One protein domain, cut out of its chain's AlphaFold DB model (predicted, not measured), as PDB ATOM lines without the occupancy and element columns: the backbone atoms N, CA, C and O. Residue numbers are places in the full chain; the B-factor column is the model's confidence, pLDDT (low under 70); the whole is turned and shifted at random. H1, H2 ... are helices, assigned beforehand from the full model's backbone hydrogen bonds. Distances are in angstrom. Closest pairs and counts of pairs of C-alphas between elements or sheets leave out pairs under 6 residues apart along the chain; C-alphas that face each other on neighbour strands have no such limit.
ATOM      1  N   ARG A 609      91.227 -24.581 251.149       87.62
ATOM      2  CA  ARG A 609      90.181 -25.422 251.742       87.62
ATOM      3  C   ARG A 609      89.899 -25.053 253.194       87.62
ATOM      4  O   ARG A 609      88.740 -24.977 253.586       87.62
ATOM      5  N   GLU A 610      90.939 -24.791 253.978       88.50
ATOM      6  CA  GLU A 610      90.798 -24.390 255.379       88.50
ATOM      7  C   GLU A 610      90.126 -23.015 255.514       88.50
ATOM      8  O   GLU A 610      89.220 -22.843 256.329       88.50
ATOM      9  N   ILE A 611      90.499 -22.051 254.666       91.12
ATOM     10  CA  ILE A 611      89.847 -20.732 254.614       91.12
ATOM     11  C   ILE A 611      88.365 -20.877 254.243       91.12
ATOM     12  O   ILE A 611      87.508 -20.253 254.872       91.12
ATOM     13  N   LEU A 612      88.054 -21.719 253.254       89.62
ATOM     14  CA  LEU A 612      86.677 -21.987 252.843       89.62
ATOM     15  C   LEU A 612      85.878 -22.670 253.963       89.62
ATOM     16  O   LEU A 612      84.742 -22.286 254.223       89.62
ATOM     17  N   GLN A 613      86.475 -23.636 254.663       88.94
ATOM     18  CA  GLN A 613      85.837 -24.333 255.777       88.94
ATOM     19  C   GLN A 613      85.506 -23.377 256.928       88.94
ATOM     20  O   GLN A 613      84.368 -23.390 257.389       88.94
ATOM     21  N   ARG A 614      86.445 -22.504 257.322       91.88
ATOM     22  CA  ARG A 614      86.222 -21.479 258.357       91.88
ATOM     23  C   ARG A 614      85.111 -20.498 257.974       91.88
ATOM     24  O   ARG A 614      84.305 -20.120 258.816       91.88
ATOM     25  N   SER A 615      85.026 -20.114 256.698       91.19
ATOM     26  CA  SER A 615      83.943 -19.255 256.190       91.19
ATOM     27  C   SER A 615      82.574 -19.946 256.254       91.19
ATOM     28  O   SER A 615      81.560 -19.326 256.564       91.19
ATOM     29  N   LEU A 616      82.550 -21.258 256.009       89.81
ATOM     30  CA  LEU A 616      81.331 -22.057 255.975       89.81
ATOM     31  C   LEU A 616      80.867 -22.532 257.355       89.81
ATOM     32  O   LEU A 616      79.771 -23.067 257.435       89.81
ATOM     33  N   GLU A 617      81.625 -22.354 258.443       87.62
ATOM     34  CA  GLU A 617      81.272 -22.856 259.788       87.62
ATOM     35  C   GLU A 617      79.879 -22.420 260.273       87.62
ATOM     36  O   GLU A 617      79.214 -23.173 260.988       87.62
ATOM     37  N   ARG A 618      79.403 -21.252 259.830       88.44
ATOM     38  CA  ARG A 618      78.077 -20.709 260.173       88.44
ATOM     39  C   ARG A 618      76.921 -21.304 259.358       88.44
ATOM     40  O   ARG A 618      75.771 -21.131 259.742       88.44
ATOM     41  N   GLU A 619      77.206 -22.027 258.278       91.62
ATOM     42  CA  GLU A 619      76.193 -22.607 257.390       91.62
ATOM     43  C   GLU A 619      75.687 -23.980 257.877       91.62
ATOM     44  O   GLU A 619      76.423 -24.716 258.544       91.62
ATOM     45  N   PRO A 620      74.468 -24.407 257.500       91.69
ATOM     46  CA  PRO A 620      73.957 -25.749 257.774       91.69
ATOM     47  C   PRO A 620      74.855 -26.859 257.211       91.69
ATOM     48  O   PRO A 620      75.367 -26.768 256.094       91.69
ATOM     49  N   ALA A 621      74.979 -27.977 257.935       82.12
ATOM     50  CA  ALA A 621      75.901 -29.070 257.593       82.12
ATOM     51  C   ALA A 621      75.749 -29.612 256.158       82.12
ATOM     52  O   ALA A 621      76.742 -30.009 255.547       82.12
ATOM     53  N   ARG A 622      74.529 -29.594 255.601       86.19
ATOM     54  CA  ARG A 622      74.266 -30.010 254.213       86.19
ATOM     55  C   ARG A 622      74.887 -29.051 253.193       86.19
ATOM     56  O   ARG A 622      75.494 -29.515 252.235       86.19
ATOM     57  N   ILE A 623      74.787 -27.743 253.426       84.38
ATOM     58  CA  ILE A 623      75.355 -26.709 252.550       84.38
ATOM     59  C   ILE A 623      76.879 -26.731 252.652       84.38
ATOM     60  O   ILE A 623      77.558 -26.775 251.629       84.38
ATOM     61  N   ARG A 624      77.428 -26.832 253.871       88.94
ATOM     62  CA  ARG A 624      78.879 -26.983 254.084       88.94
ATOM     63  C   ARG A 624      79.450 -28.174 253.320       88.94
ATOM     64  O   ARG A 624      80.462 -28.046 252.639       88.94
ATOM     65  N   ALA A 625      78.795 -29.331 253.419       83.69
ATOM     66  CA  ALA A 625      79.239 -30.547 252.747       83.69
ATOM     67  C   ALA A 625      79.180 -30.423 251.218       83.69
ATOM     68  O   ALA A 625      80.089 -30.898 250.542       83.69
ATOM     69  N   GLU A 626      78.143 -29.773 250.688       88.06
ATOM     70  CA  GLU A 626      77.964 -29.579 249.250       88.06
ATOM     71  C   GLU A 626      78.975 -28.579 248.674       88.06
ATOM     72  O   GLU A 626      79.637 -28.876 247.683       88.06
ATOM     73  N   VAL A 627      79.175 -27.429 249.323       90.12
ATOM     74  CA  VAL A 627      80.150 -26.424 248.872       90.12
ATOM     75  C   VAL A 627      81.576 -26.979 248.931       90.12
ATOM     76  O   VAL A 627      82.334 -26.812 247.977       90.12
ATOM     77  N   LEU A 628      81.929 -27.713 249.993       88.31
ATOM     78  CA  LEU A 628      83.234 -28.375 250.086       88.31
ATOM     79  C   LEU A 628      83.406 -29.462 249.020       88.31
ATOM     80  O   LEU A 628      84.473 -29.563 248.428       88.31
ATOM     81  N   ARG A 629      82.360 -30.242 248.719       88.62
ATOM     82  CA  ARG A 629      82.401 -31.255 247.653       88.62
ATOM     83  C   ARG A 629      82.646 -30.622 246.282       88.62
ATOM     84  O   ARG A 629      83.431 -31.154 245.503       88.62
ATOM     85  N   ARG A 630      81.983 -29.501 245.989       91.25
ATOM     86  CA  ARG A 630      82.160 -28.757 244.732       91.25
ATOM     87  C   ARG A 630      83.554 -28.145 244.631       91.25
ATOM     88  O   ARG A 630      84.191 -28.245 243.587       91.25
ATOM     89  N   PHE A 631      84.049 -27.568 245.724       92.38
ATOM     90  CA  PHE A 631      85.416 -27.062 245.801       92.38
ATOM     91  C   PHE A 631      86.442 -28.177 245.556       92.38
ATOM     92  O   PHE A 631      87.262 -28.052 244.652       92.38
ATOM     93  N   ASP A 632      86.343 -29.293 246.286       87.12
ATOM     94  CA  ASP A 632      87.264 -30.429 246.165       87.12
ATOM     95  C   ASP A 632      87.236 -31.014 244.730       87.12
ATOM     96  O   ASP A 632      88.289 -31.284 244.154       87.12
ATOM     97  N   ALA A 633      86.057 -31.131 244.102       86.00
ATOM     98  CA  ALA A 633      85.915 -31.604 242.717       86.00
ATOM     99  C   ALA A 633      86.549 -30.656 241.683       86.00
ATOM    100  O   ALA A 633      87.222 -31.113 240.758       86.00
ATOM    101  N   ARG A 634      86.377 -29.338 241.852       89.25
ATOM    102  CA  ARG A 634      86.993 -28.334 240.972       89.25
ATOM    103  C   ARG A 634      88.515 -28.331 241.100       89.25
ATOM    104  O   ARG A 634      89.206 -28.272 240.087       89.25
ATOM    105  N   MET A 635      89.034 -28.424 242.325       89.12
ATOM    106  CA  MET A 635      90.480 -28.470 242.560       89.12
ATOM    107  C   MET A 635      91.099 -29.755 242.005       89.12
ATOM    108  O   MET A 635      92.147 -29.683 241.373       89.12
ATOM    109  N   HIS A 636      90.430 -30.903 242.158       86.38
ATOM    110  CA  HIS A 636      90.902 -32.175 241.606       86.38
ATOM    111  C   HIS A 636      90.969 -32.161 240.070       86.38
ATOM    112  O   HIS A 636      91.918 -32.688 239.488       86.38
ATOM    113  N   ALA A 637      89.979 -31.566 239.398       84.94
ATOM    114  CA  ALA A 637      90.000 -31.428 237.942       84.94
ATOM    115  C   ALA A 637      91.191 -30.569 237.478       84.94
ATOM    116  O   ALA A 637      91.902 -30.953 236.554       84.94
ATOM    117  N   GLY A 638      91.462 -29.459 238.176       85.44
ATOM    118  CA  GLY A 638      92.630 -28.616 237.910       85.44
ATOM    119  C   GLY A 638      93.960 -29.356 238.099       85.44
ATOM    120  O   GLY A 638      94.810 -29.314 237.215       85.44
ATOM    121  N   THR A 639      94.119 -30.100 239.199       86.50
ATOM    122  CA  THR A 639      95.358 -30.852 239.469       86.50
ATOM    123  C   THR A 639      95.587 -32.004 238.494       86.50
ATOM    124  O   THR A 639      96.732 -32.305 238.176       86.50
ATOM    125  N   GLU A 640      94.526 -32.647 237.991       86.75
ATOM    126  CA  GLU A 640      94.665 -33.697 236.971       86.75
ATOM    127  C   GLU A 640      95.120 -33.105 235.634       86.75
ATOM    128  O   GLU A 640      95.960 -33.686 234.953       86.75
ATOM    129  N   ILE A 641      94.624 -31.920 235.270       85.75
ATOM    130  CA  ILE A 641      95.068 -31.227 234.056       85.75
ATOM    131  C   ILE A 641      96.525 -30.775 234.199       85.75
ATOM    132  O   ILE A 641      97.312 -30.994 233.282       85.75
ATOM    133  N   GLU A 642      96.930 -30.246 235.357       83.69
ATOM    134  CA  GLU A 642      98.344 -29.955 235.637       83.69
ATOM    135  C   GLU A 642      99.221 -31.213 235.584       83.69
ATOM    136  O   GLU A 642     100.318 -31.176 235.024       83.69
ATOM    137  N   ALA A 643      98.732 -32.351 236.086       86.06
ATOM    138  CA  ALA A 643      99.440 -33.622 235.995       86.06
ATOM    139  C   ALA A 643      99.567 -34.110 234.540       86.06
ATOM    140  O   ALA A 643     100.627 -34.600 234.158       86.06
ATOM    141  N   ARG A 644      98.539 -33.924 233.700       85.19
ATOM    142  CA  ARG A 644      98.589 -34.210 232.253       85.19
ATOM    143  C   ARG A 644      99.594 -33.316 231.526       85.19
ATOM    144  O   ARG A 644     100.318 -33.801 230.659       85.19
ATOM    145  N   ILE A 645      99.694 -32.041 231.911       87.62
ATOM    146  CA  ILE A 645     100.728 -31.128 231.396       87.62
ATOM    147  C   ILE A 645     102.119 -31.606 231.824       87.62
ATOM    148  O   ILE A 645     103.025 -31.679 230.996       87.62
ATOM    149  N   ALA A 646     102.291 -31.997 233.090       85.06
ATOM    150  CA  ALA A 646     103.561 -32.507 233.607       85.06
ATOM    151  C   ALA A 646     103.988 -33.833 232.950       85.06
ATOM    152  O   ALA A 646     105.181 -34.066 232.761       85.06
ATOM    153  N   ARG A 647     103.028 -34.682 232.558       86.12
ATOM    154  CA  ARG A 647     103.262 -35.912 231.779       86.12
ATOM    155  C   ARG A 647     103.514 -35.658 230.287       86.12
ATOM    156  O   ARG A 647     103.823 -36.598 229.563       86.12
ATOM    157  N   GLY A 648     103.389 -34.414 229.816       87.31
ATOM    158  CA  GLY A 648     103.549 -34.050 228.405       87.31
ATOM    159  C   GLY A 648     102.373 -34.460 227.509       87.31
ATOM    160  O   GLY A 648     102.466 -34.350 226.290       87.31
ATOM    161  N   GLU A 649     101.261 -34.911 228.092       86.31
ATOM    162  CA  GLU A 649     100.034 -35.292 227.374       86.31
ATOM    163  C   GLU A 649      99.243 -34.065 226.894       86.31
ATOM    164  O   GLU A 649      98.385 -34.173 226.017       86.31
ATOM    165  N   LEU A 650      99.511 -32.894 227.479       83.31
ATOM    166  CA  LEU A 650      98.834 -31.641 227.178       83.31
ATOM    167  C   LEU A 650      99.835 -30.475 227.185       83.31
ATOM    168  O   LEU A 650     100.659 -30.361 228.089       83.31
ATOM    169  N   SER A 651      99.760 -29.579 226.197       86.38
ATOM    170  CA  SER A 651     100.553 -28.339 226.209       86.38
ATOM    171  C   SER A 651     100.063 -27.393 227.310       86.38
ATOM    172  O   SER A 651      98.875 -27.384 227.634       86.38
ATOM    173  N   ARG A 652     100.947 -26.540 227.841       77.81
ATOM    174  CA  ARG A 652     100.602 -25.526 228.853       77.81
ATOM    175  C   ARG A 652      99.482 -24.586 228.386       77.81
ATOM    176  O   ARG A 652      98.608 -24.261 229.182       77.81
ATOM    177  N   ASP A 653      99.470 -24.239 227.098       76.56
ATOM    178  CA  ASP A 653      98.442 -23.379 226.486       76.56
ATOM    179  C   ASP A 653      97.110 -24.113 226.261       76.56
ATOM    180  O   ASP A 653      96.045 -23.505 226.273       76.56
ATOM    181  N   ALA A 654      97.151 -25.437 226.079       79.88
ATOM    182  CA  ALA A 654      95.950 -26.268 225.999       79.88
ATOM    183  C   ALA A 654      95.385 -26.586 227.396       79.88
ATOM    184  O   ALA A 654      94.183 -26.772 227.555       79.88
ATOM    185  N   GLY A 655      96.246 -26.613 228.416       79.44
ATOM    186  CA  GLY A 655      95.873 -26.849 229.807       79.44
ATOM    187  C   GLY A 655      94.987 -25.773 230.405       79.44
ATOM    188  O   GLY A 655      94.032 -26.101 231.099       79.44
ATOM    189  N   THR A 656      95.244 -24.503 230.101       80.44
ATOM    190  CA  THR A 656      94.382 -23.400 230.550       80.44
ATOM    191  C   THR A 656      92.974 -23.516 229.963       80.44
ATOM    192  O   THR A 656      91.998 -23.458 230.706       80.44
ATOM    193  N   ALA A 657      92.864 -23.793 228.662       81.62
ATOM    194  CA  ALA A 657      91.578 -24.003 227.996       81.62
ATOM    195  C   ALA A 657      90.818 -25.227 228.541       81.62
ATOM    196  O   ALA A 657      89.596 -25.184 228.697       81.62
ATOM    197  N   GLU A 658      91.529 -26.308 228.871       84.12
ATOM    198  CA  GLU A 658      90.927 -27.516 229.442       84.12
ATOM    199  C   GLU A 658      90.448 -27.295 230.888       84.12
ATOM    200  O   GLU A 658      89.419 -27.841 231.287       84.12
ATOM    201  N   ILE A 659      91.143 -26.456 231.669       83.38
ATOM    202  CA  ILE A 659      90.714 -26.063 233.022       83.38
ATOM    203  C   ILE A 659      89.408 -25.270 232.953       83.38
ATOM    204  O   ILE A 659      88.475 -25.559 233.706       83.38
ATOM    205  N   ASP A 660      89.318 -24.303 232.038       79.06
ATOM    206  CA  ASP A 660      88.115 -23.486 231.859       79.06
ATOM    207  C   ASP A 660      86.937 -24.326 231.355       79.06
ATOM    208  O   ASP A 660      85.817 -24.209 231.865       79.06
ATOM    209  N   ARG A 661      87.196 -25.248 230.421       85.31
ATOM    210  CA  ARG A 661      86.206 -26.210 229.933       85.31
ATOM    211  C   ARG A 661      85.709 -27.129 231.047       85.31
ATOM    212  O   ARG A 661      84.502 -27.234 231.251       85.31
ATOM    213  N   GLY A 662      86.616 -27.749 231.801       83.88
ATOM    214  CA  GLY A 662      86.262 -28.624 232.918       83.88
ATOM    215  C   GLY A 662      85.498 -27.882 234.018       83.88
ATOM    216  O   GLY A 662      84.543 -28.413 234.585       83.88
ATOM    217  N   ALA A 663      85.846 -26.619 234.286       81.44
ATOM    218  CA  ALA A 663      85.100 -25.774 235.212       81.44
ATOM    219  C   ALA A 663      83.681 -25.463 234.705       81.44
ATOM    220  O   ALA A 663      82.736 -25.504 235.497       81.44
ATOM    221  N   ALA A 664      83.515 -25.193 233.407       79.94
ATOM    222  CA  ALA A 664      82.212 -24.967 232.785       79.94
ATOM    223  C   ALA A 664      81.342 -26.235 232.778       79.94
ATOM    224  O   ALA A 664      80.151 -26.157 233.075       79.94
ATOM    225  N   GLU A 665      81.929 -27.405 232.515       86.00
ATOM    226  CA  GLU A 665      81.242 -28.703 232.553       86.00
ATOM    227  C   GLU A 665      80.789 -29.066 233.976       86.00
ATOM    228  O   GLU A 665      79.638 -29.454 234.181       86.00
ATOM    229  N   LEU A 666      81.650 -28.865 234.982       85.69
ATOM    230  CA  LEU A 666      81.287 -29.052 236.391       85.69
ATOM    231  C   LEU A 666      80.190 -28.077 236.830       85.69
ATOM    232  O   LEU A 666      79.248 -28.477 237.514       85.69
ATOM    233  N   HIS A 667      80.279 -26.813 236.412       80.38
ATOM    234  CA  HIS A 667      79.241 -25.824 236.678       80.38
ATOM    235  C   HIS A 667      77.908 -26.242 236.044       80.38
ATOM    236  O   HIS A 667      76.904 -26.304 236.749       80.38
ATOM    237  N   ALA A 668      77.912 -26.629 234.764       84.19
ATOM    238  CA  ALA A 668      76.731 -27.114 234.054       84.19
ATOM    239  C   ALA A 668      76.112 -28.350 234.725       84.19
ATOM    240  O   ALA A 668      74.894 -28.415 234.881       84.19
ATOM    241  N   ALA A 669      76.931 -29.298 235.190       83.12
ATOM    242  CA  ALA A 669      76.467 -30.485 235.905       83.12
ATOM    243  C   ALA A 669      75.799 -30.153 237.252       83.12
ATOM    244  O   ALA A 669      74.890 -30.862 237.684       83.12
ATOM    245  N   TRP A 670      76.228 -29.082 237.924       81.56
ATOM    246  CA  TRP A 670      75.644 -28.641 239.196       81.56
ATOM    247  C   TRP A 670      74.444 -27.709 239.036       81.56
ATOM    248  O   TRP A 670      73.654 -27.591 239.974       81.56
TER     249      TRP A 670
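This is residues 609 to 670 of the 700 residues of an uncharacterized protein of Paraburkholderia humisilvae (UniProt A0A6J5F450). One long helix, H2, makes the longest axis, and a helix folds back along it from each end: short H1 along its first part, longer H3 along its second. These two helical hairpins share H2. The 62 printed residues hold three named helices, H1, H2, H3 in chain order, and no named strand: all helix. The whole is loose and flat, with a radius of gyration of the C-alphas of 14.1 A and spans of 42 by 24 by 13 A.

Start at H2, residues 621 to 646. With residues 634 to 645 alone it touches H3, residues 652 to 670, closest at the C-alphas of Gly 638 and Ile 659, 5.8 A; they run opposite ways at a shallow tilt of 24 degrees. With residues 624 to 631 alone it touches H1, residues 609 to 616, closest at the C-alphas of Leu 616 and Arg 624, 5.8 A; they run opposite ways at a shallow 23 degrees. H1 and H3 are apart. Each O i to N i+4 pair is within hydrogen-bond range in H1 and H2, and 14 of 15 in H3.

Find C-alpha 621 at (75.901, -29.070, 257.593); H2 runs 36.8 A from there. H3 spans 27.2 A, ending at C-alpha 670, (75.644, -28.641, 239.196); H1 spans 10.4 A.

The farthest C-alphas, Arg 618 and Gly 648, are 42.8 A apart. Both links are tight; the printed part has no cut, and no printed residue is under pLDDT 70.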